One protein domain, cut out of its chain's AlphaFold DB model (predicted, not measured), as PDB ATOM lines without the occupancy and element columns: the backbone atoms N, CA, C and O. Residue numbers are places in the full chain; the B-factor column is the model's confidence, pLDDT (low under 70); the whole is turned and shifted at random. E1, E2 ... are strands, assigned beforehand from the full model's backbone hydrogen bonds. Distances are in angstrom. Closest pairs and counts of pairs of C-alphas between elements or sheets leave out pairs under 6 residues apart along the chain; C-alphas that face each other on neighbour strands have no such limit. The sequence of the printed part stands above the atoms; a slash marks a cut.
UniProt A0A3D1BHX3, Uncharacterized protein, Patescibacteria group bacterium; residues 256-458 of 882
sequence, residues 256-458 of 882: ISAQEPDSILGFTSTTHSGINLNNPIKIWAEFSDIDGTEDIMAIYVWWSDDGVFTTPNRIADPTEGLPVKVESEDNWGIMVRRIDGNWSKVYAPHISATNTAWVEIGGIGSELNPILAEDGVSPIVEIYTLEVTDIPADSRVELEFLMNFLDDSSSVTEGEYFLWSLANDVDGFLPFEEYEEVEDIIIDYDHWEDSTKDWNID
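Overview. This is residues 256 to 458 of the 882 residues of an uncharacterized protein of Patescibacteria group bacterium (UniProt A0A3D1BHX3). Two strongly twisted sheets, one of six strands and one of four, lie face to face as a sandwich, the strands of the one at 42 degrees to those of the other and their best planes 29 degrees apart. Long loops make the two ends of the longest axis, with Leu 265 at one end and Glu 434 at the other. The printed part has 203 residues, with no named helix and ten named strands, E1 to E10 in order along the chain; it is all strand by its named elements, though these hold 83 of the residues, under half. The larger sheet has the order E6, E5, E4, E3, E9, E10 and the smaller E1, E2, E8, E7, both antiparallel throughout. The whole is compact, with a radius of gyration of the C-alphas of 16.9 A, and spans 61 by 43 by 30 A.

Arrangement. The printed part begins with E1, residues 256 to 258, an edge strand that forms a hairpin with E2, residues 281 to 288; N 282 and O 257 are 2.8 A apart, within hydrogen-bond range. The chain then changes to the other sheet with E3, residues 298 to 304; the closest C-alphas of E2 and E3, those of Phe 287 and Ile 299, are 7.8 A apart. E3 opens a meander, each strand the antiparallel neighbour of the one before, that goes on through E4, residues 331 to 339, E5, residues 342 to 352, and E6, residues 355 to 363, an edge strand. Within hydrogen-bond range are N 303 and O 332 between E3 and E4, 2.8 A, N 347 and O 335 between E5 and E4, 2.8 A, and N 350 and O 357 between E6 and E5, 2.8 A. E7, residues 379 to 391, is back in the smaller sheet, at its edge, and bends by 53 degrees at residue 384. Across the sandwich, the closest C-alphas of E5 and E7, those of Trp 343 and Val 388, are 6.8 A apart. E7 forms a hairpin with E8, residues 396 to 405, where N 391 and O 396 are 2.7 A apart. E8 is also the antiparallel neighbour of E2, with N 281 and O 403 2.8 A apart. E9, residues 415 to 424, pairs in a staggered way: its residues 418 to 424 with E3, where N 418 and O 304 are 2.8 A apart, and its residues 415 to 417 with E10, residues 455 to 457, where N 417 and O 455 are 2.8 A apart. Residues 272 to 273 make a short parallel pairing with residues 456 to 457 of E10.

Along the chain. E1 begins at C-alpha 256, at (307.404, 360.856, 228.113). E2 is 23.3 A from first to last C-alpha, E3 19.8 A, E4 26.7 A, E5 30.3 A and E6 23.6 A. E7, the longest strand by residues, measures 33.7 A, from C-alpha 379 at (312.314, 354.100, 207.252) to C-alpha 391. E8 measures 28.7 A and E9 29.4 A, while E1 and E10 have three residues each. E10 ends at C-alpha 457, at (306.052, 349.784, 221.437).

Size, cuts and confidence. The C-alphas of Leu 265 and Glu 434, the two farthest apart, are 61.2 A from each other. The printed part has no cut. The links E1 to E2, E3 to E4, E6 to E7 and E9 to E10 are long, the last with 30 residues. The mean pLDDT of the printed part is 83.4; under 70 are residues 256 to 261, 289 to 292, 394, 409 and 426 to 441.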
ATOM      1  N   ILE A 256     307.830 361.240 229.470       66.88
ATOM      2  CA  ILE A 256     307.404 360.856 228.113       66.88
ATOM      3  C   ILE A 256     305.878 361.009 228.092       66.88
ATOM      4  O   ILE A 256     305.226 360.759 229.113       66.88
ATOM      5  N   SER A 257     305.288 361.446 226.982       67.00
ATOM      6  CA  SER A 257     303.831 361.606 226.878       67.00
ATOM      7  C   SER A 257     303.330 361.505 225.444       67.00
ATOM      8  O   SER A 257     304.038 361.878 224.518       67.00
ATOM      9  N   ALA A 258     302.073 361.110 225.262       62.19
ATOM     10  CA  ALA A 258     301.351 361.283 224.002       62.19
ATOM     11  C   ALA A 258     301.188 362.770 223.613       62.19
ATOM     12  O   ALA A 258     301.309 363.666 224.462       62.19
ATOM     13  N   GLN A 259     300.903 363.045 222.337       62.00
ATOM     14  CA  GLN A 259     300.653 364.401 221.839       62.00
ATOM     15  C   GLN A 259     299.242 364.893 222.232       62.00
ATOM     16  O   GLN A 259     298.331 364.898 221.413       62.00
ATOM     17  N   GLU A 260     299.092 365.358 223.483       57.41
ATOM     18  CA  GLU A 260     297.820 365.336 224.246       57.41
ATOM     19  C   GLU A 260     297.419 363.885 224.604       57.41
ATOM     20  O   GLU A 260     297.904 362.941 223.983       57.41
ATOM     21  N   PRO A 261     296.599 363.640 225.647       58.72
ATOM     22  CA  PRO A 261     296.190 362.280 225.997       58.72
ATOM     23  C   PRO A 261     295.194 361.723 224.968       58.72
ATOM     24  O   PRO A 261     293.978 361.898 225.107       58.72
ATOM     25  N   ASP A 262     295.722 361.045 223.948       70.88
ATOM     26  CA  ASP A 262     294.941 360.303 222.961       70.88
ATOM     27  C   ASP A 262     294.032 359.260 223.616       70.88
ATOM     28  O   ASP A 262     294.347 358.680 224.659       70.88
ATOM     29  N   SER A 263     292.897 358.982 222.967       84.62
ATOM     30  CA  SER A 263     292.027 357.884 223.382       84.62
ATOM     31  C   SER A 263     291.425 357.131 222.200       84.62
ATOM     32  O   SER A 263     290.605 357.686 221.459       84.62
ATOM     33  N   ILE A 264     291.752 355.846 222.071       86.19
ATOM     34  CA  ILE A 264     291.139 354.944 221.089       86.19
ATOM     35  C   ILE A 264     289.983 354.216 221.760       86.19
ATOM     36  O   ILE A 264     290.161 353.545 222.771       86.19
ATOM     37  N   LEU A 265     288.768 354.378 221.224       86.75
ATOM     38  CA  LEU A 265     287.543 353.790 221.785       86.75
ATOM     39  C   LEU A 265     287.419 354.037 223.309       86.75
ATOM     40  O   LEU A 265     287.003 353.154 224.051       86.75
ATOM     41  N   GLY A 266     287.827 355.212 223.804       86.25
ATOM     42  CA  GLY A 266     287.800 355.563 225.233       86.25
ATOM     43  C   GLY A 266     288.836 354.866 226.133       86.25
ATOM     44  O   GLY A 266     288.811 355.097 227.342       86.25
ATOM     45  N   PHE A 267     289.731 354.042 225.581       89.88
ATOM     46  CA  PHE A 267     290.940 353.550 226.249       89.88
ATOM     47  C   PHE A 267     292.090 354.559 226.102       89.88
ATOM     48  O   PHE A 267     292.150 355.282 225.110       89.88
ATOM     49  N   THR A 268     292.989 354.603 227.086       89.88
ATOM     50  CA  THR A 268     294.162 355.493 227.149       89.88
ATOM     51  C   THR A 268     295.325 354.737 227.790       89.88
ATOM     52  O   THR A 268     295.121 354.139 228.851       89.88
ATOM     53  N   SER A 269     296.534 354.823 227.232       88.06
ATOM     54  CA  SER A 269     297.751 354.248 227.826       88.06
ATOM     55  C   SER A 269     298.737 355.350 228.217       88.06
ATOM     56  O   SER A 269     298.747 356.418 227.609       88.06
ATOM     57  N   THR A 270     299.563 355.107 229.235       85.81
ATOM     58  CA  THR A 270     300.599 356.051 229.706       85.81
ATOM     59  C   THR A 270     302.006 355.453 229.688       85.81
ATOM     60  O   THR A 270     302.904 356.021 230.302       85.81
ATOM     61  N   THR A 271     302.177 354.284 229.066       87.12
ATOM     62  CA  THR A 271     303.454 353.546 228.987       87.12
ATOM     63  C   THR A 271     303.634 352.777 227.673       87.12
ATOM     64  O   THR A 271     304.629 352.077 227.531       87.12
ATOM     65  N   HIS A 272     302.669 352.849 226.747       91.62
ATOM     66  CA  HIS A 272     302.689 352.126 225.473       91.62
ATOM     67  C   HIS A 272     302.351 353.064 224.308       91.62
ATOM     68  O   HIS A 272     301.519 353.963 224.482       91.62
ATOM     69  N   SER A 273     302.914 352.798 223.129       91.75
ATOM     70  CA  SER A 273     302.475 353.347 221.839       91.75
ATOM     71  C   SER A 273     302.014 352.241 220.904       91.75
ATOM     72  O   SER A 273     302.699 351.229 220.758       91.75
ATOM     73  N   GLY A 274     300.865 352.473 220.270       92.12
ATOM     74  CA  GLY A 274     300.314 351.627 219.216       92.12
ATOM     75  C   GLY A 274     300.516 352.223 217.829       92.12
ATOM     76  O   GLY A 274     301.124 353.279 217.677       92.12
ATOM     77  N   ILE A 275     299.894 351.617 216.817       90.38
ATOM     78  CA  ILE A 275     299.814 352.177 215.457       90.38
ATOM     79  C   ILE A 275     299.229 353.603 215.501       90.38
ATOM     80  O   ILE A 275     299.694 354.494 214.799       90.38
ATOM     81  N   ASN A 276     298.194 353.816 216.329       87.25
ATOM     82  CA  ASN A 276     297.419 355.068 216.392       87.25
ATOM     83  C   ASN A 276     297.314 355.699 217.798       87.25
ATOM     84  O   ASN A 276     296.910 356.854 217.902       87.25
ATOM     85  N   LEU A 277     297.567 354.962 218.889       89.19
ATOM     86  CA  LEU A 277     297.482 355.507 220.251       89.19
ATOM     87  C   LEU A 277     298.874 355.958 220.668       89.19
ATOM     88  O   LEU A 277     299.802 355.152 220.630       89.19
ATOM     89  N   ASN A 278     299.011 357.207 221.116       88.81
ATOM     90  CA  ASN A 278     300.299 357.753 221.531       88.81
ATOM     91  C   ASN A 278     301.364 357.628 220.414       88.81
ATOM     92  O   ASN A 278     302.534 357.392 220.703       88.81
ATOM     93  N   ASN A 279     300.961 357.724 219.146       87.25
ATOM     94  CA  ASN A 279     301.847 357.716 217.983       87.25
ATOM     95  C   ASN A 279     301.374 358.843 217.043       87.25
ATOM     96  O   ASN A 279     300.310 358.704 216.436       87.25
ATOM     97  N   PRO A 280     302.075 359.993 216.991       87.38
ATOM     98  CA  PRO A 280     303.396 360.257 217.569       87.38
ATOM     99  C   PRO A 280     303.439 360.373 219.106       87.38
ATOM    100  O   PRO A 280     302.515 360.876 219.751       87.38
ATOM    101  N   ILE A 281     304.584 359.998 219.685       86.06
ATOM    102  CA  ILE A 281     304.971 360.375 221.052       86.06
ATOM    103  C   ILE A 281     305.616 361.761 221.084       86.06
ATOM    104  O   ILE A 281     306.230 362.221 220.121       86.06
ATOM    105  N   LYS A 282     305.539 362.398 222.252       83.44
ATOM    106  CA  LYS A 282     306.338 363.555 222.645       83.44
ATOM    107  C   LYS A 282     307.392 363.137 223.669       83.44
ATOM    108  O   LYS A 282     307.056 362.652 224.754       83.44
ATOM    109  N   ILE A 283     308.654 363.400 223.344       83.50
ATOM    110  CA  ILE A 283     309.798 363.226 224.244       83.50
ATOM    111  C   ILE A 283     310.246 364.605 224.737       83.50
ATOM    112  O   ILE A 283     310.321 365.560 223.962       83.50
ATOM    113  N   TRP A 284     310.533 364.706 226.035       83.88
ATOM    114  CA  TRP A 284     311.108 365.893 226.662       83.88
ATOM    115  C   TRP A 284     312.277 365.477 227.563       83.88
ATOM    116  O   TRP A 284     312.152 364.570 228.392       83.88
ATOM    117  N   ALA A 285     313.415 366.143 227.398       81.81
ATOM    118  CA  ALA A 285     314.671 365.868 228.083       81.81
ATOM    119  C   ALA A 285     315.265 367.168 228.652       81.81
ATOM    120  O   ALA A 285     315.178 368.221 228.028       81.81
ATOM    121  N   GLU A 286     315.874 367.087 229.835       82.25
ATOM    122  CA  GLU A 286     316.517 368.204 230.534       82.25
ATOM    123  C   GLU A 286     317.968 367.832 230.825       82.25
ATOM    124  O   GLU A 286     318.234 366.952 231.639       82.25
ATOM    125  N   PHE A 287     318.885 368.512 230.148       79.31
ATOM    126  CA  PHE A 287     320.325 368.432 230.346       79.31
ATOM    127  C   PHE A 287     320.756 369.555 231.299       79.31
ATOM    128  O   PHE A 287     320.112 370.608 231.361       79.31
ATOM    129  N   SER A 288     321.850 369.363 232.032       72.62
ATOM    130  CA  SER A 288     322.402 370.375 232.940       72.62
ATOM    131  C   SER A 288     323.914 370.261 233.036       72.62
ATOM    132  O   SER A 288     324.427 369.150 233.146       72.62
ATOM    133  N   ASP A 289     324.588 371.401 233.077       66.69
ATOM    134  CA  ASP A 289     326.023 371.542 233.332       66.69
ATOM    135  C   ASP A 289     326.181 372.546 234.492       66.69
ATOM    136  O   ASP A 289     325.369 373.457 234.666       66.69
ATOM    137  N   ILE A 290     327.167 372.343 235.362       65.75
ATOM    138  CA  ILE A 290     327.411 373.221 236.510       65.75
ATOM    139  C   ILE A 290     327.987 374.579 236.086       65.75
ATOM    140  O   ILE A 290     327.735 375.589 236.751       65.75
ATOM    141  N   ASP A 291     328.734 374.613 234.982       63.47
ATOM    142  CA  ASP A 291     329.582 375.741 234.601       63.47
ATOM    143  C   ASP A 291     328.911 376.659 233.553       63.47
ATOM    144  O   ASP A 291     329.368 377.788 233.342       63.47
ATOM    145  N   GLY A 292     327.793 376.234 232.945       65.25
ATOM    146  CA  GLY A 292     326.984 377.056 232.039       65.25
ATOM    147  C   GLY A 292     325.977 376.274 231.187       65.25
ATOM    148  O   GLY A 292     325.642 375.131 231.461       65.25
ATOM    149  N   THR A 293     325.461 376.921 230.139       74.31
ATOM    150  CA  THR A 293     324.838 376.252 228.972       74.31
ATOM    151  C   THR A 293     325.505 376.706 227.672       74.31
ATOM    152  O   THR A 293     324.969 376.512 226.581       74.31
ATOM    153  N   GLU A 294     326.617 377.436 227.773       75.50
ATOM    154  CA  GLU A 294     327.334 377.977 226.616       75.50
ATOM    155  C   GLU A 294     328.336 376.945 226.079       75.50
ATOM    156  O   GLU A 294     328.602 376.915 224.879       75.50
ATOM    157  N   ASP A 295     328.792 376.078 226.982       70.25
ATOM    158  CA  ASP A 295     329.823 375.052 226.882       70.25
ATOM    159  C   ASP A 295     329.282 373.722 226.309       70.25
ATOM    160  O   ASP A 295     330.027 372.975 225.682       70.25
ATOM    161  N   ILE A 296     327.983 373.430 226.472       78.69
ATOM    162  CA  ILE A 296     327.342 372.202 225.965       78.69
ATOM    163  C   ILE A 296     327.326 372.224 224.426       78.69
ATOM    164  O   ILE A 296     326.718 373.108 223.816       78.69
ATOM    165  N   MET A 297     327.966 371.237 223.794       79.50
ATOM    166  CA  MET A 297     328.170 371.150 222.341       79.50
ATOM    167  C   MET A 297     327.264 370.128 221.649       79.50
ATOM    168  O   MET A 297     326.850 370.353 220.505       79.50
ATOM    169  N   ALA A 298     326.942 369.023 222.321       86.00
ATOM    170  CA  ALA A 298     326.078 367.972 221.791       86.00
ATOM    171  C   ALA A 298     325.189 367.373 222.886       86.00
ATOM    172  O   ALA A 298     325.602 367.248 224.037       86.00
ATOM    173  N   ILE A 299     323.969 366.992 222.508       87.94
ATOM    174  CA  ILE A 299     323.002 366.292 223.360       87.94
ATOM    175  C   ILE A 299     322.379 365.133 222.584       87.94
ATOM    176  O   ILE A 299     322.138 365.248 221.379       87.94
ATOM    177  N   TYR A 300     322.120 364.021 223.266       89.44
ATOM    178  CA  TYR A 300     321.742 362.761 222.635       89.44
ATOM    179  C   TYR A 300     320.562 362.105 223.355       89.44
ATOM    180  O   TYR A 300     320.435 362.198 224.579       89.44
ATOM    181  N   VAL A 301     319.729 361.395 222.591       89.50
ATOM    182  CA  VAL A 301     318.680 360.501 223.109       89.50
ATOM    183  C   VAL A 301     318.721 359.201 222.315       89.50
ATOM    184  O   VAL A 301     318.724 359.233 221.083       89.50
ATOM    185  N   TRP A 302     318.739 358.071 223.017       90.75
ATOM    186  CA  TRP A 302     318.815 356.730 222.443       90.75
ATOM    187  C   TRP A 302     317.732 355.818 223.028       90.75
ATOM    188  O   TRP A 302     317.319 355.981 224.176       90.75
ATOM    189  N   TRP A 303     317.274 354.875 222.216       92.81
ATOM    190  CA  TRP A 303     316.263 353.865 222.505       92.81
ATOM    191  C   TRP A 303     316.895 352.487 222.288       92.81
ATOM    192  O   TRP A 303     317.502 352.240 221.245       92.81
ATOM    193  N   SER A 304     316.790 351.617 223.292       92.50
ATOM    194  CA  SER A 304     317.389 350.277 223.301       92.50
ATOM    195  C   SER A 304     316.497 349.291 224.058       92.50
ATOM    196  O   SER A 304     315.980 349.645 225.119       92.50
ATOM    197  N   ASP A 305     316.322 348.073 223.551       91.69
ATOM    198  CA  ASP A 305     315.509 347.019 224.179       91.69
ATOM    199  C   ASP A 305     316.227 346.270 225.324       91.69
ATOM    200  O   ASP A 305     315.574 345.761 226.235       91.69
ATOM    201  N   ASP A 306     317.564 346.220 225.315       88.19
ATOM    202  CA  ASP A 306     318.375 345.547 226.346       88.19
ATOM    203  C   ASP A 306     319.423 346.447 227.038       88.19
ATOM    204  O   ASP A 306     320.010 346.050 228.051       88.19
ATOM    205  N   GLY A 307     319.629 347.669 226.534       84.25
ATOM    206  CA  GLY A 307     320.623 348.629 227.020       84.25
ATOM    207  C   GLY A 307     322.034 348.459 226.438       84.25
ATOM    208  O   GLY A 307     322.975 349.037 226.984       84.25
ATOM    209  N   VAL A 308     322.219 347.675 225.368       86.75
ATOM    210  CA  VAL A 308     323.532 347.350 224.781       86.75
ATOM    211  C   VAL A 308     323.598 347.754 223.303       86.75
ATOM    212  O   VAL A 308     323.230 346.999 222.410       86.75
ATOM    213  N   PHE A 309     324.154 348.938 223.025       89.88
ATOM    214  CA  PHE A 309     324.175 349.526 221.679       89.88
ATOM    215  C   PHE A 309     325.536 350.101 221.260       89.88
ATOM    216  O   PHE A 309     326.284 350.672 222.058       89.88
ATOM    217  N   THR A 310     325.851 350.001 219.965       90.88
ATOM    218  CA  THR A 310     327.070 350.575 219.380       90.88
ATOM    219  C   THR A 310     326.917 352.081 219.159       90.88
ATOM    220  O   THR A 310     326.344 352.519 218.162       90.88
ATOM    221  N   THR A 311     327.481 352.905 220.045       88.44
ATOM    222  CA  THR A 311     327.458 354.365 219.848       88.44
ATOM    223  C   THR A 311     328.518 354.823 218.829       88.44
ATOM    224  O   THR A 311     329.682 354.427 218.947       88.44
ATOM    225  N   PRO A 312     328.180 355.677 217.840       92.19
ATOM    226  CA  PRO A 312     329.172 356.278 216.952       92.19
ATOM    227  C   PRO A 312     330.036 357.337 217.658       92.19
ATOM    228  O   PRO A 312     329.517 358.229 218.325       92.19
ATOM    229  N   ASN A 313     331.353 357.287 217.443       87.06
ATOM    230  CA  ASN A 313     332.343 358.166 218.085       87.06
ATOM    231  C   ASN A 313     332.886 359.288 217.177       87.06
ATOM    232  O   ASN A 313     333.886 359.930 217.499       87.06
ATOM    233  N   ARG A 314     332.255 359.518 216.022       89.31
ATOM    234  CA  ARG A 314     332.614 360.581 215.072       89.31
ATOM    235  C   ARG A 314     331.408 361.050 214.264       89.31
ATOM    236  O   ARG A 314     330.411 360.330 214.168       89.31
ATOM    237  N   ILE A 315     331.520 362.206 213.619       89.56
ATOM    238  CA  ILE A 315     330.580 362.650 212.574       89.56
ATOM    239  C   ILE A 315     331.106 362.245 211.192       89.56
ATOM    240  O   ILE A 315     332.303 362.307 210.932       89.56
ATOM    241  N   ALA A 316     330.204 361.822 210.303       90.12
ATOM    242  CA  ALA A 316     330.540 361.469 208.927       90.12
ATOM    243  C   ALA A 316     330.889 362.716 208.096       90.12
ATOM    244  O   ALA A 316     330.143 363.699 208.109       90.12
ATOM    245  N   ASP A 317     331.958 362.655 207.294       83.94
ATOM    246  CA  ASP A 317     332.213 363.696 206.294       83.94
ATOM    247  C   ASP A 317     331.104 363.627 205.215       83.94
ATOM    248  O   ASP A 317     330.851 362.548 204.664       83.94
ATOM    249  N   PRO A 318     330.434 364.743 204.850       79.75
ATOM    250  CA  PRO A 318     329.389 364.755 203.818       79.75
ATOM    251  C   PRO A 318     329.812 364.209 202.440       79.75
ATOM    252  O   PRO A 318     328.957 363.933 201.595       79.75
ATOM    253  N   THR A 319     331.113 364.061 202.182       83.94
ATOM    254  CA  THR A 319     331.684 363.451 200.974       83.94
ATOM    255  C   THR A 319     331.835 361.927 201.047       83.94
ATOM    256  O   THR A 319     331.954 361.307 199.988       83.94
ATOM    257  N   GLU A 320     331.756 361.300 202.231       85.38
ATOM    258  CA  GLU A 320     331.675 359.833 202.366       85.38
ATOM    259  C   GLU A 320     330.370 359.285 201.768       85.38
ATOM    260  O   GLU A 320     330.355 358.190 201.203       85.38
ATOM    261  N   GLY A 321     329.277 360.049 201.875       85.19
ATOM    262  CA  GLY A 321     327.961 359.658 201.365       85.19
ATOM    263  C   GLY A 321     327.343 358.459 202.094       85.19
ATOM    264  O   GLY A 321     326.625 357.678 201.467       85.19
ATOM    265  N   LEU A 322     327.638 358.293 203.389       90.44
ATOM    266  CA  LEU A 322     327.040 357.243 204.217       90.44
ATOM    267  C   LEU A 322     325.515 357.441 204.323       90.44
ATOM    268  O   LEU A 322     325.074 358.556 204.606       90.44
ATOM    269  N   PRO A 323     324.695 356.390 204.138       91.19
ATOM    270  CA  PRO A 323     323.280 356.441 204.485       91.19
ATOM    271  C   PRO A 323     323.112 356.376 206.007       91.19
ATOM    272  O   PRO A 323     323.907 355.728 206.688       91.19
ATOM    273  N   VAL A 324     322.037 356.962 206.533       94.00
ATOM    274  CA  VAL A 324     321.537 356.601 207.869       94.00
ATOM    275  C   VAL A 324     321.211 355.107 207.870       94.00
ATOM    276  O   VAL A 324     320.610 354.619 206.912       94.00
ATOM    277  N   LYS A 325     321.619 354.385 208.914       94.44
ATOM    278  CA  LYS A 325     321.157 353.021 209.204       94.44
ATOM    279  C   LYS A 325     321.515 352.621 210.627       94.44
ATOM    280  O   LYS A 325     322.652 352.817 211.062       94.44
ATOM    281  N   VAL A 326     320.567 351.992 211.302       94.88
ATOM    282  CA  VAL A 326     320.770 351.369 212.615       94.88
ATOM    283  C   VAL A 326     321.659 350.121 212.518       94.88
ATOM    284  O   VAL A 326     322.025 349.681 211.417       94.88
ATOM    285  N   GLU A 327     322.034 349.567 213.672       92.75
ATOM    286  CA  GLU A 327     322.611 348.217 213.761       92.75
ATOM    287  C   GLU A 327     321.518 347.146 213.656       92.75
ATOM    288  O   GLU A 327     321.704 346.149 212.964       92.75
ATOM    289  N   SER A 328     320.376 347.413 214.287       93.44
ATOM    290  CA  SER A 328     319.170 346.587 214.338       93.44
ATOM    291  C   SER A 328     317.977 347.463 214.741       93.44
ATOM    292  O   SER A 328     318.144 348.543 215.313       93.44
ATOM    293  N   GLU A 329     316.761 347.033 214.411       94.19
ATOM    294  CA  GLU A 329     315.520 347.817 214.551       94.19
ATOM    295  C   GLU A 329     315.088 348.071 216.012       94.19
ATOM    296  O   GLU A 329     314.175 348.859 216.264       94.19
ATOM    297  N   ASP A 330     315.775 347.442 216.964       94.06
ATOM    298  CA  ASP A 330     315.665 347.597 218.421       94.06
ATOM    299  C   ASP A 330     316.608 348.668 219.012       94.06
ATOM    300  O   ASP A 330     316.441 349.052 220.169       94.06
ATOM    301  N   ASN A 331     317.586 349.177 218.250       94.06
ATOM    302  CA  ASN A 331     318.654 350.022 218.793       94.06
ATOM    303  C   ASN A 331     318.954 351.246 217.913       94.06
ATOM    304  O   ASN A 331     319.655 351.173 216.898       94.06
ATOM    305  N   TRP A 332     318.430 352.406 218.321       94.19
ATOM    306  CA  TRP A 332     318.435 353.634 217.520       94.19
ATOM    307  C   TRP A 332     318.381 354.915 218.364       94.19
ATOM    308  O   TRP A 332     317.977 354.913 219.520       94.19
ATOM    309  N   GLY A 333     318.764 356.055 217.783       92.75
ATOM    310  CA  GLY A 333     318.769 357.327 218.504       92.75
ATOM    311  C   GLY A 333     319.122 358.533 217.643       92.75
ATOM    312  O   GLY A 333     319.315 358.422 216.430       92.75
ATOM    313  N   ILE A 334     319.218 359.695 218.289       94.62
ATOM    314  CA  ILE A 334     319.602 360.968 217.671       94.62
ATOM    315  C   ILE A 334     320.674 361.703 218.478       94.62
ATOM    316  O   ILE A 334     320.717 361.622 219.706       94.62
ATOM    317  N   MET A 335     321.472 362.497 217.767       93.44
ATOM    318  CA  MET A 335     322.319 363.553 218.320       93.44
ATOM    319  C   MET A 335     321.838 364.906 217.793       93.44
ATOM    320  O   MET A 335     321.576 365.060 216.598       93.44
ATOM    321  N   VAL A 336     321.797 365.916 218.657       93.50
ATOM    322  CA  VAL A 336     321.622 367.324 218.282       93.50
ATOM    323  C   VAL A 336     322.909 368.075 218.625       93.50
ATOM    324  O   VAL A 336     323.427 367.926 219.728       93.50
ATOM    325  N   ARG A 337     323.437 368.873 217.687       89.38
ATOM    326  CA  ARG A 337     324.731 369.577 217.817       89.38
ATOM    327  C   ARG A 337     324.571 371.098 217.733       89.38
ATOM    328  O   ARG A 337     323.783 371.623 216.932       89.38
ATOM    329  N   ARG A 338     325.388 371.803 218.514       85.69
ATOM    330  CA  ARG A 338     325.664 373.240 218.402       85.69
ATOM    331  C   ARG A 338     326.752 373.502 217.356       85.69
ATOM    332  O   ARG A 338     327.825 372.909 217.396       85.69
ATOM    333  N   ILE A 339     326.490 374.429 216.438       83.56
ATOM    334  CA  ILE A 339     327.469 374.955 215.471       83.56
ATOM    335  C   ILE A 339     327.413 376.481 215.553       83.56
ATOM    336  O   ILE A 339     326.329 377.050 215.687       83.56
ATOM    337  N   ASP A 340     328.571 377.145 215.547       82.38
ATOM    338  CA  ASP A 340     328.704 378.595 215.763       82.38
ATOM    339  C   ASP A 340     327.938 379.093 217.014       82.38
ATOM    340  O   ASP A 340     327.292 380.143 217.000       82.38
ATOM    341  N   GLY A 341     327.941 378.298 218.092       76.50
ATOM    342  CA  GLY A 341     327.214 378.578 219.340       76.50
ATOM    343  C   GLY A 341     325.684 378.461 219.255       76.50
ATOM    344  O   GLY A 341     324.996 378.866 220.187       76.50
ATOM    345  N   ASN A 342     325.132 377.930 218.158       87.31
ATOM    346  CA  ASN A 342     323.692 377.796 217.932       87.31
ATOM    347  C   ASN A 342     323.298 376.326 217.716       87.31
ATOM    348  O   ASN A 342     323.847 375.642 216.843       87.31
ATOM    349  N   TRP A 343     322.300 375.849 218.466       91.06
ATOM    350  CA  TRP A 343     321.635 374.568 218.211       91.06
ATOM    351  C   TRP A 343     321.066 374.572 216.788       91.06
ATOM    352  O   TRP A 343     320.237 375.421 216.456       91.06
ATOM    353  N   SER A 344     321.567 373.694 215.913       88.62
ATOM    354  CA  SER A 344     321.341 373.867 214.467       88.62
ATOM    355  C   SER A 344     321.323 372.598 213.621       88.62
ATOM    356  O   SER A 344     320.698 372.628 212.560       88.62
ATOM    357  N   LYS A 345     321.937 371.490 214.058       92.25
ATOM    358  CA  LYS A 345     322.006 370.233 213.289       92.25
ATOM    359  C   LYS A 345     321.516 369.036 214.093       92.25
ATOM    360  O   LYS A 345     321.788 368.948 215.288       92.25
ATOM    361  N   VAL A 346     320.836 368.119 213.409       95.50
ATOM    362  CA  VAL A 346     320.339 366.847 213.947       95.50
ATOM    363  C   VAL A 346     320.934 365.701 213.129       95.50
ATOM    364  O   VAL A 346     320.996 365.774 211.899       95.50
ATOM    365  N   TYR A 347     321.363 364.645 213.814       95.50
ATOM    366  CA  TYR A 347     322.031 363.481 213.243       95.50
ATOM    367  C   TYR A 347     321.385 362.185 213.739       95.50
ATOM    368  O   TYR A 347     320.890 362.128 214.863       95.50
ATOM    369  N   ALA A 348     321.464 361.143 212.918       96.38
ATOM    370  CA  ALA A 348     321.102 359.764 213.248       96.38
ATOM    371  C   ALA A 348     322.313 358.837 213.004       96.38
ATOM    372  O   ALA A 348     323.241 359.227 212.283       96.38
ATOM    373  N   PRO A 349     322.355 357.629 213.590       95.88
ATOM    374  CA  PRO A 349     323.469 356.711 213.394       95.88
ATOM    375  C   PRO A 349     323.568 356.182 211.954       95.88
ATOM    376  O   PRO A 349     322.577 355.868 211.290       95.88
ATOM    377  N   HIS A 350     324.806 356.009 211.504       95.62
ATOM    378  CA  HIS A 350     325.212 354.956 210.584       95.62
ATOM    379  C   HIS A 350     326.010 353.933 211.392       95.62
ATOM    380  O   HIS A 350     327.106 354.256 211.856       95.62
ATOM    381  N   ILE A 351     325.499 352.710 211.537       94.25
ATOM    382  CA  ILE A 351     326.241 351.593 212.134       94.25
ATOM    383  C   ILE A 351     326.419 350.481 211.107       94.25
ATOM    384  O   ILE A 351     325.473 350.025 210.468       94.25
ATOM    385  N   SER A 352     327.659 350.031 210.947       89.62
ATOM    386  CA  SER A 352     328.021 348.865 210.150       89.62
ATOM    387  C   SER A 352     329.231 348.169 210.765       89.62
ATOM    388  O   SER A 352     330.058 348.809 211.414       89.62
ATOM    389  N   ALA A 353     329.422 346.883 210.457       84.31
ATOM    390  CA  ALA A 353     330.550 346.074 210.935       84.31
ATOM    391  C   ALA A 353     331.964 346.568 210.516       84.31
ATOM    392  O   ALA A 353     332.957 345.884 210.772       84.31
ATOM    393  N   THR A 354     332.075 347.717 209.837       84.19
ATOM    394  CA  THR A 354     333.343 348.328 209.398       84.19
ATOM    395  C   THR A 354     333.426 349.851 209.557       84.19
ATOM    396  O   THR A 354     334.509 350.397 209.364       84.19
ATOM    397  N   ASN A 355     332.322 350.546 209.845       87.38
ATOM    398  CA  ASN A 355     332.269 352.008 209.965       87.38
ATOM    399  C   ASN A 355     331.075 352.401 210.844       87.38
ATOM    400  O   ASN A 355     329.959 351.939 210.592       87.38
ATOM    401  N   THR A 356     331.311 353.265 211.827       91.88
ATOM    402  CA  THR A 356     330.282 353.908 212.647       91.88
ATOM    403  C   THR A 356     330.468 355.422 212.570       91.88
ATOM    404  O   THR A 356     331.593 355.921 212.646       91.88
ATOM    405  N   ALA A 357     329.379 356.160 212.360       93.81
ATOM    406  CA  ALA A 357     329.394 357.623 212.337       93.81
ATOM    407  C   ALA A 357     327.998 358.214 212.584       93.81
ATOM    408  O   ALA A 357     326.987 357.580 212.285       93.81
ATOM    409  N   TRP A 358     327.935 359.452 213.066       94.50
ATOM    410  CA  TRP A 358     326.717 360.263 213.057       94.50
ATOM    411  C   TRP A 358     326.533 360.927 211.687       94.50
ATOM    412  O   TRP A 358     327.412 361.655 211.218       94.50
ATOM    413  N   VAL A 359     325.387 360.693 211.045       95.19
ATOM    414  CA  VAL A 359     325.029 361.221 209.718       95.19
ATOM    415  C   VAL A 359     323.952 362.292 209.868       95.19
ATOM    416  O   VAL A 359     322.964 362.083 210.566       95.19
ATOM    417  N   GLU A 360     324.137 363.453 209.229       94.44
ATOM    418  CA  GLU A 360     323.176 364.562 209.302       94.44
ATOM    419  C   GLU A 360     321.830 364.166 208.677       94.44
ATOM    420  O   GLU A 360     321.759 363.869 207.483       94.44
ATOM    421  N   ILE A 361     320.754 364.235 209.467       94.38
ATOM    422  CA  ILE A 361     319.378 364.057 208.981       94.38
ATOM    423  C   ILE A 361     318.677 365.379 208.678       94.38
ATOM    424  O   ILE A 361     317.729 365.382 207.895       94.38
ATOM    425  N   GLY A 362     319.152 366.499 209.225       93.25
ATOM    426  CA  GLY A 362     318.685 367.833 208.857       93.25
ATOM    427  C   GLY A 362     319.068 368.913 209.866       93.25
ATOM    428  O   GLY A 362     319.953 368.732 210.707       93.25
ATOM    429  N   GLY A 363     318.397 370.062 209.773       91.81
ATOM    430  CA  GLY A 363     318.567 371.182 210.700       91.81
ATOM    431  C   GLY A 363     317.373 371.378 211.635       91.81
ATOM    432  O   GLY A 363     316.241 371.024 211.299       91.81
ATOM    433  N   ILE A 364     317.607 371.999 212.790       89.75
ATOM    434  CA  ILE A 364     316.530 372.351 213.730       89.75
ATOM    435  C   ILE A 364     315.552 373.326 213.054       89.75
ATOM    436  O   ILE A 364     315.965 374.277 212.388       89.75
ATOM    437  N   GLY A 365     314.247 373.074 213.195       82.50
ATOM    438  CA  GLY A 365     313.201 373.844 212.510       82.50
ATOM    439  C   GLY A 365     313.087 373.577 210.999       82.50
ATOM    440  O   GLY A 365     312.469 374.373 210.289       82.50
ATOM    441  N   SER A 366     313.668 372.482 210.499       87.38
ATOM    442  CA  SER A 366     313.479 371.985 209.128       87.38
ATOM    443  C   SER A 366     312.962 370.542 209.116       87.38
ATOM    444  O   SER A 366     312.977 369.866 210.140       87.38
ATOM    445  N   GLU A 367     312.476 370.094 207.959       88.31
ATOM    446  CA  GLU A 367     312.068 368.707 207.713       88.31
ATOM    447  C   GLU A 367     313.295 367.784 207.839       88.31
ATOM    448  O   GLU A 367     314.313 368.015 207.181       88.31
ATOM    449  N   LEU A 368     313.215 366.785 208.721       92.56
ATOM    450  CA  LEU A 368     314.297 365.837 208.994       92.56
ATOM    451  C   LEU A 368     314.096 364.552 208.183       92.56
ATOM    452  O   LEU A 368     312.972 364.077 208.033       92.56
ATOM    453  N   ASN A 369     315.188 363.964 207.693       94.19
ATOM    454  CA  ASN A 369     315.144 362.619 207.120       94.19
ATOM    455  C   ASN A 369     314.838 361.577 208.223       94.19
ATOM    456  O   ASN A 369     315.338 361.731 209.341       94.19
ATOM    457  N   PRO A 370     314.063 360.516 207.929       94.19
ATOM    458  CA  PRO A 370     313.758 359.463 208.896       94.19
ATOM    459  C   PRO A 370     314.991 358.638 209.286       94.19
ATOM    460  O   PRO A 370     315.964 358.533 208.530       94.19
ATOM    461  N   ILE A 371     314.912 357.987 210.447       95.62
ATOM    462  CA  ILE A 371     315.834 356.914 210.832       95.62
ATOM    463  C   ILE A 371     315.478 355.668 210.009       95.62
ATOM    464  O   ILE A 371     314.299 355.334 209.862       95.62
ATOM    465  N   LEU A 372     316.496 355.000 209.459       95.44
ATOM    466  CA  LEU A 372     316.349 353.830 208.588       95.44
ATOM    467  C   LEU A 372     316.821 352.542 209.283       95.44
ATOM    468  O   LEU A 372     317.767 352.581 210.073       95.44
ATOM    469  N   ALA A 373     316.188 351.425 208.916       94.94
ATOM    470  CA  ALA A 373     316.500 350.039 209.280       94.94
ATOM    471  C   ALA A 373     317.960 349.620 208.973       94.94
ATOM    472  O   ALA A 373     318.725 350.372 208.355       94.94
ATOM    473  N   GLU A 374     318.361 348.395 209.349       93.94
ATOM    474  CA  GLU A 374     319.693 347.839 209.047       93.94
ATOM    475  C   GLU A 374     320.002 347.933 207.538       93.94
ATOM    476  O   GLU A 374     321.145 348.197 207.147       93.94
ATOM    477  N   ASP A 375     318.980 347.795 206.685       91.44
ATOM    478  CA  ASP A 375     319.100 347.856 205.224       91.44
ATOM    479  C   ASP A 375     319.541 349.230 204.672       91.44
ATOM    480  O   ASP A 375     320.036 349.298 203.542       91.44
ATOM    481  N   GLY A 376     319.412 350.309 205.456       90.38
ATOM    482  CA  GLY A 376     319.719 351.686 205.052       90.38
ATOM    483  C   GLY A 376     318.832 352.239 203.933       90.38
ATOM    484  O   GLY A 376     319.275 353.096 203.164       90.38
ATOM    485  N   VAL A 377     317.606 351.725 203.806       90.75
ATOM    486  CA  VAL A 377     316.618 352.101 202.780       90.75
ATOM    487  C   VAL A 377     315.216 352.266 203.373       90.75
ATOM    488  O   VAL A 377     314.502 353.189 202.978       90.75
ATOM    489  N   SER A 378     314.817 351.386 204.287       93.19
ATOM    490  CA  SER A 378     313.459 351.310 204.827       93.19
ATOM    491  C   SER A 378     313.333 352.188 206.083       93.19
ATOM    492  O   SER A 378     314.070 351.963 207.044       93.19
ATOM    493  N   PRO A 379     312.462 353.215 206.100       93.44
ATOM    494  CA  PRO A 379     312.314 354.100 207.252       93.44
ATOM    495  C   PRO A 379     311.529 353.419 208.376       93.44
ATOM    496  O   PRO A 379     310.545 352.735 208.109       93.44
ATOM    497  N   ILE A 380     311.952 353.641 209.621       94.94
ATOM    498  CA  ILE A 380     311.349 353.038 210.825       94.94
ATOM    499  C   ILE A 380     310.868 354.078 211.850       94.94
ATOM    500  O   ILE A 380     309.909 353.818 212.578       94.94
ATOM    501  N   VAL A 381     311.483 355.269 211.880       94.50
ATOM    502  CA  VAL A 381     311.110 356.370 212.789       94.50
ATOM    503  C   VAL A 381     311.186 357.722 212.074       94.50
ATOM    504  O   VAL A 381     312.213 358.062 211.483       94.50
ATOM    505  N   GLU A 382     310.124 358.524 212.174       92.06
ATOM    506  CA  GLU A 382     310.070 359.926 211.730       92.06
ATOM    507  C   GLU A 382     310.099 360.900 212.919       92.06
ATOM    508  O   GLU A 382     309.624 360.585 214.009       92.06
ATOM    509  N   ILE A 383     310.636 362.109 212.708       90.12
ATOM    510  CA  ILE A 383     310.688 363.184 213.715       90.12
ATOM    511  C   ILE A 383     310.120 364.465 213.097       90.12
ATOM    512  O   ILE A 383     310.739 365.068 212.220       90.12
ATOM    513  N   TYR A 384     308.931 364.882 213.543       80.06
ATOM    514  CA  TYR A 384     308.163 365.962 212.901       80.06
ATOM    515  C   TYR A 384     308.505 367.364 213.401       80.06
ATOM    516  O   TYR A 384     308.430 368.335 212.648       80.06
ATOM    517  N   THR A 385     308.862 367.482 214.675       84.31
ATOM    518  CA  THR A 385     309.280 368.741 215.297       84.31
ATOM    519  C   THR A 385     310.381 368.442 216.289       84.31
ATOM    520  O   THR A 385     310.233 367.507 217.072       84.31
ATOM    521  N   LEU A 386     311.433 369.253 216.298       89.94
ATOM    522  CA  LEU A 386     312.486 369.218 217.305       89.94
ATOM    523  C   LEU A 386     312.851 370.658 217.661       89.94
ATOM    524  O   LEU A 386     313.126 371.464 216.769       89.94
ATOM    525  N   GLU A 387     312.844 370.970 218.953       89.56
ATOM    526  CA  GLU A 387     313.219 372.265 219.520       89.56
ATOM    527  C   GLU A 387     314.219 372.053 220.666       89.56
ATOM    528  O   GLU A 387     314.120 371.089 221.427       89.56
ATOM    529  N   VAL A 388     315.189 372.963 220.796       90.06
ATOM    530  CA  VAL A 388     316.146 372.989 221.912       90.06
ATOM    531  C   VAL A 388     316.154 374.387 222.516       90.06
ATOM    532  O   VAL A 388     316.275 375.377 221.792       90.06
ATOM    533  N   THR A 389     316.004 374.466 223.835       89.69
ATOM    534  CA  THR A 389     315.895 375.714 224.595       89.69
ATOM    535  C   THR A 389     316.972 375.780 225.669       89.69
ATOM    536  O   THR A 389     316.941 375.027 226.641       89.69
ATOM    537  N   ASP A 390     317.890 376.735 225.532       86.81
ATOM    538  CA  ASP A 390     318.830 377.084 226.595       86.81
ATOM    539  C   ASP A 390     318.099 377.823 227.734       86.81
ATOM    540  O   ASP A 390     317.347 378.775 227.498       86.81
ATOM    541  N   ILE A 391     318.366 377.437 228.984       82.75
ATOM    542  CA  ILE A 391     317.865 378.074 230.212       82.75
ATOM    543  C   ILE A 391     319.068 378.469 231.096       82.75
ATOM    544  O   ILE A 391     319.326 377.849 232.134       82.75
ATOM    545  N   PRO A 392     319.811 379.543 230.743       76.19
ATOM    546  CA  PRO A 392     321.066 379.897 231.417       76.19
ATOM    547  C   PRO A 392     320.892 380.388 232.862       76.19
ATOM    548  O   PRO A 392     321.869 380.568 233.578       76.19
ATOM    549  N   ALA A 393     319.655 380.651 233.299       72.88
ATOM    550  CA  ALA A 393     319.360 381.058 234.674       72.88
ATOM    551  C   ALA A 393     319.489 379.904 235.686       72.88
ATOM    552  O   ALA A 393     319.715 380.168 236.865       72.88
ATOM    553  N   ASP A 394     319.359 378.660 235.211       69.25
ATOM    554  CA  ASP A 394     319.434 377.431 236.011       69.25
ATOM    555  C   ASP A 394     320.578 376.501 235.547       69.25
ATOM    556  O   ASP A 394     320.682 375.381 236.038       69.25
ATOM    557  N   SER A 395     321.379 376.938 234.567       73.44
ATOM    558  CA  SER A 395     322.335 376.125 233.792       73.44
ATOM    559  C   SER A 395     321.740 374.831 233.199       73.44
ATOM    560  O   SER A 395     322.321 373.752 233.299       73.44
ATOM    561  N   ARG A 396     320.550 374.928 232.581       78.12
ATOM    562  CA  ARG A 396     319.836 373.789 231.967       78.12
ATOM    563  C   ARG A 396     319.599 373.981 230.470       78.12
ATOM    564  O   ARG A 396     319.379 375.104 230.026       78.12
ATOM    565  N   VAL A 397     319.549 372.890 229.712       82.50
ATOM    566  CA  VAL A 397     319.109 372.860 228.307       82.50
ATOM    567  C   VAL A 397     317.947 371.879 228.191       82.50
ATOM    568  O   VAL A 397     318.071 370.726 228.595       82.50
ATOM    569  N   GLU A 398     316.812 372.321 227.654       85.81
ATOM    570  CA  GLU A 398     315.645 371.463 227.415       85.81
ATOM    571  C   GLU A 398     315.554 371.090 225.926       85.81
ATOM    572  O   GLU A 398     315.590 371.965 225.061       85.81
ATOM    573  N   LEU A 399     315.431 369.793 225.633       86.00
ATOM    574  CA  LEU A 399     315.189 369.223 224.303       86.00
ATOM    575  C   LEU A 399     313.762 368.681 224.262       86.00
ATOM    576  O   LEU A 399     313.378 367.870 225.104       86.00
ATOM    577  N   GLU A 400     312.994 369.091 223.260       86.12
ATOM    578  CA  GLU A 400     311.630 368.623 223.028       86.12
ATOM    579  C   GLU A 400     311.473 368.173 221.575       86.12
ATOM    580  O   GLU A 400     311.839 368.905 220.653       86.12
ATOM    581  N   PHE A 401     310.902 366.986 221.349       85.38
ATOM    582  CA  PHE A 401     310.563 366.542 219.997       85.38
ATOM    583  C   PHE A 401     309.328 365.637 219.920       85.38
ATOM    584  O   PHE A 401     308.937 364.989 220.893       85.38
ATOM    585  N   LEU A 402     308.715 365.617 218.732       85.62
ATOM    586  CA  LEU A 402     307.635 364.706 218.348       85.62
ATOM    587  C   LEU A 402     308.181 363.640 217.404       85.62
ATOM    588  O   LEU A 402     308.823 363.974 216.406       85.62
ATOM    589  N   MET A 403     307.896 362.380 217.715       87.44
ATOM    590  CA  MET A 403     308.470 361.201 217.072       87.44
ATOM    591  C   MET A 403     307.379 360.179 216.751       87.44
ATOM    592  O   MET A 403     306.504 359.942 217.580       87.44
ATOM    593  N   ASN A 404     307.431 359.592 215.557       89.38
ATOM    594  CA  ASN A 404     306.421 358.672 215.041       89.38
ATOM    595  C   ASN A 404     307.056 357.346 214.607       89.38
ATOM    596  O   ASN A 404     307.982 357.343 213.793       89.38
ATOM    597  N   PHE A 405     306.525 356.235 215.109       92.31
ATOM    598  CA  PHE A 405     306.901 354.880 214.709       92.31
ATOM    599  C   PHE A 405     306.142 354.476 213.444       92.31
ATOM    600  O   PHE A 405     304.940 354.737 213.336       92.31
ATOM    601  N   LEU A 406     306.840 353.860 212.488       90.88
ATOM    602  CA  LEU A 406     306.266 353.428 211.211       90.88
ATOM    603  C   LEU A 406     305.929 351.928 211.237       90.88
ATOM    604  O   LEU A 406     306.738 351.117 211.682       90.88
ATOM    605  N   ASP A 407     304.743 351.575 210.735       82.06
ATOM    606  CA  ASP A 407     304.164 350.221 210.671       82.06
ATOM    607  C   ASP A 407     304.122 349.654 209.232       82.06
ATOM    608  O   ASP A 407     303.322 348.776 208.903       82.06
ATOM    609  N   ASP A 408     304.972 350.191 208.351       74.62
ATOM    610  CA  ASP A 408     305.013 349.889 206.916       74.62
ATOM    611  C   ASP A 408     305.806 348.579 206.640       74.62
ATOM    612  O   ASP A 408     305.822 347.650 207.447       74.62
ATOM    613  N   SER A 409     306.494 348.429 205.498       67.56
ATOM    614  CA  SER A 409     307.242 347.187 205.186       67.56
ATOM    615  C   SER A 409     308.444 346.878 206.099       67.56
ATOM    616  O   SER A 409     309.090 345.840 205.930       67.56
ATOM    617  N   SER A 410     308.787 347.779 207.015       82.38
ATOM    618  CA  SER A 410     309.746 347.601 208.110       82.38
ATOM    619  C   SER A 410     309.359 348.564 209.228       82.38
ATOM    620  O   SER A 410     308.886 349.663 208.944       82.38
ATOM    621  N   SER A 411     309.568 348.157 210.475       90.69
ATOM    622  CA  SER A 411     309.243 348.923 211.677       90.69
ATOM    623  C   SER A 411     310.421 348.896 212.647       90.69
ATOM    624  O   SER A 411     311.387 348.164 212.433       90.69
ATOM    625  N   VAL A 412     310.322 349.646 213.743       93.25
ATOM    626  CA  VAL A 412     311.098 349.337 214.955       93.25
ATOM    627  C   VAL A 412     310.717 347.947 215.492       93.25
ATOM    628  O   VAL A 412     309.620 347.450 215.207       93.25
ATOM    629  N   THR A 413     311.596 347.321 216.277       94.25
ATOM    630  CA  THR A 413     311.269 346.084 217.010       94.25
ATOM    631  C   THR A 413     310.158 346.363 218.031       94.25
ATOM    632  O   THR A 413     310.144 347.420 218.659       94.25
ATOM    633  N   GLU A 414     309.222 345.432 218.209       93.94
ATOM    634  CA  GLU A 414     308.132 345.550 219.188       93.94
ATOM    635  C   GLU A 414     308.577 345.005 220.557       93.94
ATOM    636  O   GLU A 414     309.129 343.904 220.640       93.94
ATOM    637  N   GLY A 415     308.338 345.752 221.637       93.88
ATOM    638  CA  GLY A 415     308.813 345.407 222.979       93.88
ATOM    639  C   GLY A 415     308.920 346.597 223.934       93.88
ATOM    640  O   GLY A 415     308.423 347.688 223.656       93.88
ATOM    641  N   GLU A 416     309.571 346.375 225.075       93.00
ATOM    642  CA  GLU A 416     309.889 347.397 226.080       93.00
ATOM    643  C   GLU A 416     311.252 348.030 225.768       93.00
ATOM    644  O   GLU A 416     312.230 347.315 225.578       93.00
ATOM    645  N   TYR A 417     311.309 349.361 225.711       92.81
ATOM    646  CA  TYR A 417     312.519 350.131 225.433       92.81
ATOM    647  C   TYR A 417     312.960 350.938 226.649       92.81
ATOM    648  O   TYR A 417     312.178 351.699 227.228       92.81
ATOM    649  N   PHE A 418     314.250 350.856 226.952       89.00
ATOM    650  CA  PHE A 418     314.959 351.749 227.857       89.00
ATOM    651  C   PHE A 418     315.410 352.998 227.094       89.00
ATOM    652  O   PHE A 418     316.014 352.904 226.018       89.00
ATOM    653  N   LEU A 419     315.128 354.178 227.652       87.25
ATOM    654  CA  LEU A 419     315.572 355.452 227.087       87.25
ATOM    655  C   LEU A 419     316.838 355.935 227.787       87.25
ATOM    656  O   LEU A 419     316.835 356.188 228.996       87.25
ATOM    657  N   TRP A 420     317.880 356.142 226.992       85.50
ATOM    658  CA  TRP A 420     319.198 356.588 227.425       85.50
ATOM    659  C   TRP A 420     319.483 358.001 226.918       85.50
ATOM    660  O   TRP A 420     319.002 358.418 225.859       85.50
ATOM    661  N   SER A 421     320.298 358.746 227.659       85.19
ATOM    662  CA  SER A 421     320.743 360.087 227.272       85.19
ATOM    663  C   SER A 421     322.214 360.327 227.589       85.19
ATOM    664  O   SER A 421     322.753 359.761 228.535       85.19
ATOM    665  N   LEU A 422     322.837 361.193 226.793       82.69
ATOM    666  CA  LEU A 422     324.228 361.634 226.910       82.69
ATOM    667  C   LEU A 422     324.281 363.133 226.577       82.69
ATOM    668  O   LEU A 422     323.447 363.637 225.820       82.69
ATOM    669  N   ALA A 423     325.281 363.840 227.092       82.38
ATOM    670  CA  ALA A 423     325.695 365.147 226.591       82.38
ATOM    671  C   ALA A 423     327.218 365.227 226.516       82.38
ATOM    672  O   ALA A 423     327.914 364.554 227.273       82.38
ATOM    673  N   ASN A 424     327.724 366.096 225.643       77.75
ATOM    674  CA  ASN A 424     329.114 366.531 225.669       77.75
ATOM    675  C   ASN A 424     329.179 368.056 225.750       77.75
ATOM    676  O   ASN A 424     328.423 368.766 225.076       77.75
ATOM    677  N   ASP A 425     330.122 368.539 226.549       72.44
ATOM    678  CA  ASP A 425     330.618 369.908 226.545       72.44
ATOM    679  C   ASP A 425     331.683 370.098 225.443       72.44
ATOM    680  O   ASP A 425     331.783 369.294 224.513       72.44
ATOM    681  N   VAL A 426     332.473 371.172 225.521       68.62
ATOM    682  CA  VAL A 426     333.597 371.405 224.601       68.62
ATOM    683  C   VAL A 426     334.712 370.372 224.785       68.62
ATOM    684  O   VAL A 426     335.295 369.958 223.791       68.62
ATOM    685  N   ASP A 427     335.025 369.942 226.009       65.75
ATOM    686  CA  ASP A 427     336.181 369.069 226.252       65.75
ATOM    687  C   ASP A 427     335.891 367.600 225.855       65.75
ATOM    688  O   ASP A 427     336.781 366.927 225.325       65.75
ATOM    689  N   GLY A 428     334.640 367.137 225.983       65.62
ATOM    690  CA  GLY A 428     334.171 365.855 225.434       65.62
ATOM    691  C   GLY A 428     333.887 365.867 223.920       65.62
ATOM    692  O   GLY A 428     333.813 364.800 223.298       65.62
ATOM    693  N   PHE A 429     333.752 367.050 223.301       65.81
ATOM    694  CA  PHE A 429     333.436 367.233 221.876       65.81
ATOM    695  C   PHE A 429     334.504 368.081 221.154       65.81
ATOM    696  O   PHE A 429     334.357 369.296 220.990       65.81
ATOM    697  N   LEU A 430     335.570 367.442 220.654       61.31
ATOM    698  CA  LEU A 430     336.711 368.152 220.065       61.31
ATOM    699  C   LEU A 430     336.752 368.158 218.532       61.31
ATOM    700  O   LEU A 430     337.062 367.149 217.897       61.31
ATOM    701  N   PRO A 431     336.691 369.369 217.961       46.88
ATOM    702  CA  PRO A 431     337.518 369.754 216.827       46.88
ATOM    703  C   PRO A 431     338.388 370.970 217.208       46.88
ATOM    704  O   PRO A 431     338.040 372.116 216.926       46.88
ATOM    705  N   PHE A 432     339.536 370.747 217.866       40.03
ATOM    706  CA  PHE A 432     340.490 371.838 218.116       40.03
ATOM    707  C   PHE A 432     341.108 372.332 216.796       40.03
ATOM    708  O   PHE A 432     341.739 371.558 216.076       40.03
ATOM    709  N   GLU A 433     341.014 373.642 216.536       41.12
ATOM    710  CA  GLU A 433     341.474 374.304 215.298       41.12
ATOM    711  C   GLU A 433     342.985 374.153 214.988       41.12
ATOM    712  O   GLU A 433     343.431 374.538 213.910       41.12
ATOM    713  N   GLU A 434     343.793 373.589 215.895       41.97
ATOM    714  CA  GLU A 434     345.225 373.330 215.669       41.97
ATOM    715  C   GLU A 434     345.527 372.046 214.863       41.97
ATOM    716  O   GLU A 434     346.683 371.817 214.499       41.97
ATOM    717  N   TYR A 435     344.521 371.221 214.539       42.69
ATOM    718  CA  TYR A 435     344.689 369.990 213.752       42.69
ATOM    719  C   TYR A 435     343.928 370.037 212.412       42.69
ATOM    720  O   TYR A 435     342.857 369.454 212.276       42.69
ATOM    721  N   GLU A 436     344.526 370.648 211.377       43.84
ATOM    722  CA  GLU A 436     343.966 370.755 210.004       43.84
ATOM    723  C   GLU A 436     343.705 369.403 209.271       43.84
ATOM    724  O   GLU A 436     343.294 369.412 208.111       43.84
ATOM    725  N   GLU A 437     343.947 368.240 209.897       45.41
ATOM    726  CA  GLU A 437     343.824 366.898 209.284       45.41
ATOM    727  C   GLU A 437     343.156 365.835 210.203       45.41
ATOM    728  O   GLU A 437     343.428 364.642 210.055       45.41
ATOM    729  N   VAL A 438     342.303 366.225 211.163       48.56
ATOM    730  CA  VAL A 438     341.566 365.281 212.042       48.56
ATOM    731  C   VAL A 438     340.048 365.445 211.872       48.56
ATOM    732  O   VAL A 438     339.550 366.559 211.747       48.56
ATOM    733  N   GLU A 439     339.324 364.322 211.825       54.00
ATOM    734  CA  GLU A 439     337.855 364.265 211.713       54.00
ATOM    735  C   GLU A 439     337.159 364.803 212.987       54.00
ATOM    736  O   GLU A 439     337.782 364.871 214.046       54.00
ATOM    737  N   ASP A 440     335.867 365.157 212.911       61.97
ATOM    738  CA  ASP A 440     335.035 365.509 214.084       61.97
ATOM    739  C   ASP A 440     334.914 364.272 215.013       61.97
ATOM    740  O   ASP A 440     334.022 363.436 214.826       61.97
ATOM    741  N   ILE A 441     335.821 364.135 215.989       68.62
ATOM    742  CA  ILE A 441     335.879 363.016 216.946       68.62
ATOM    743  C   ILE A 441     335.169 363.398 218.249       68.62
ATOM    744  O   ILE A 441     335.463 364.418 218.872       68.62
ATOM    745  N   ILE A 442     334.276 362.520 218.694       77.44
ATOM    746  CA  ILE A 442     333.619 362.584 219.999       77.44
ATOM    747  C   ILE A 442     334.474 361.758 220.964       77.44
ATOM    748  O   ILE A 442     334.761 360.592 220.686       77.44
ATOM    749  N   ILE A 443     334.914 362.356 222.074       70.25
ATOM    750  CA  ILE A 443     335.780 361.677 223.050       70.25
ATOM    751  C   ILE A 443     334.933 360.871 224.031       70.25
ATOM    752  O   ILE A 443     335.090 359.654 224.104       70.25
ATOM    753  N   ASP A 444     333.995 361.524 224.713       73.50
ATOM    754  CA  ASP A 444     333.142 360.883 225.718       73.50
ATOM    755  C   ASP A 444     331.841 360.392 225.060       73.50
ATOM    756  O   ASP A 444     330.750 360.908 225.296       73.50
ATOM    757  N   TYR A 445     331.977 359.426 224.145       77.50
ATOM    758  CA  TYR A 445     330.883 358.915 223.305       77.50
ATOM    759  C   TYR A 445     330.085 357.757 223.937       77.50
ATOM    760  O   TYR A 445     329.113 357.292 223.349       77.50
ATOM    761  N   ASP A 446     330.498 357.246 225.096       74.44
ATOM    762  CA  ASP A 446     329.964 356.028 225.727       74.44
ATOM    763  C   ASP A 446     329.379 356.244 227.139       74.44
ATOM    764  O   ASP A 446     328.869 355.304 227.750       74.44
ATOM    765  N   HIS A 447     329.390 357.479 227.647       76.94
ATOM    766  CA  HIS A 447     328.961 357.841 229.005       76.94
ATOM    767  C   HIS A 447     327.431 358.045 229.125       76.94
ATOM    768  O   HIS A 447     326.952 359.113 229.501       76.94
ATOM    769  N   TRP A 448     326.652 357.021 228.776       79.56
ATOM    770  CA  TRP A 448     325.185 357.083 228.753       79.56
ATOM    771  C   TRP A 448     324.533 356.905 230.134       79.56
ATOM    772  O   TRP A 448     324.856 355.976 230.875       79.56
ATOM    773  N   GLU A 449     323.539 357.745 230.440       79.56
ATOM    774  CA  GLU A 449     322.664 357.620 231.613       79.56
ATOM    775  C   GLU A 449     321.278 357.075 231.225       79.56
ATOM    776  O   GLU A 449     320.631 357.586 230.308       79.56
ATOM    777  N   ASP A 450     320.808 356.062 231.961       80.62
ATOM    778  CA  ASP A 450     319.436 355.540 231.901       80.62
ATOM    779  C   ASP A 450     318.456 356.521 232.571       80.62
ATOM    780  O   ASP A 450     318.621 356.932 233.724       80.62
ATOM    781  N   SER A 451     317.396 356.882 231.848       76.50
ATOM    782  CA  SER A 451     316.341 357.782 232.323       76.50
ATOM    783  C   SER A 451     315.380 357.163 233.350       76.50
ATOM    784  O   SER A 451     314.649 357.891 234.039       76.50
ATOM    785  N   THR A 452     315.329 355.831 233.469       78.38
ATOM    786  CA  THR A 452     314.296 355.055 234.188       78.38
ATOM    787  C   THR A 452     312.868 355.366 233.703       78.38
ATOM    788  O   THR A 452     311.923 355.476 234.501       78.38
ATOM    789  N   LYS A 453     312.713 355.664 232.406       76.25
ATOM    790  CA  LYS A 453     311.438 356.013 231.746       76.25
ATOM    791  C   LYS A 453     311.161 355.070 230.587       76.25
ATOM    792  O   LYS A 453     311.068 355.481 229.440       76.25
ATOM    793  N   ASP A 454     311.013 353.810 230.944       83.12
ATOM    794  CA  ASP A 454     310.787 352.702 230.029       83.12
ATOM    795  C   ASP A 454     309.460 352.894 229.265       83.12
ATOM    796  O   ASP A 454     308.453 353.344 229.833       83.12
ATOM    797  N   TRP A 455     309.450 352.581 227.967       89.19
ATOM    798  CA  TRP A 455     308.286 352.755 227.093       89.19
ATOM    799  C   TRP A 455     308.097 351.546 226.180       89.19
ATOM    800  O   TRP A 455     309.048 351.057 225.582       89.19
ATOM    801  N   ASN A 456     306.867 351.053 226.067       93.00
ATOM    802  CA  ASN A 456     306.549 349.874 225.264       93.00
ATOM    803  C   ASN A 456     306.048 350.285 223.867       93.00
ATOM    804  O   ASN A 456     305.237 351.205 223.734       93.00
ATOM    805  N   ILE A 457     306.505 349.600 222.822       94.12
ATOM    806  CA  ILE A 457     306.052 349.784 221.437       94.12
ATOM    807  C   ILE A 457     305.434 348.472 220.955       94.12
ATOM    808  O   ILE A 457     306.077 347.428 221.016       94.12
ATOM    809  N   ASP A 458     304.198 348.539 220.471       95.25
ATOM    810  CA  ASP A 458     303.431 347.395 219.975       95.25
ATOM    811  C   ASP A 458     302.595 347.859 218.776       95.25
ATOM    812  O   ASP A 458     301.602 348.570 218.931       95.25
TER     813      ASP A 458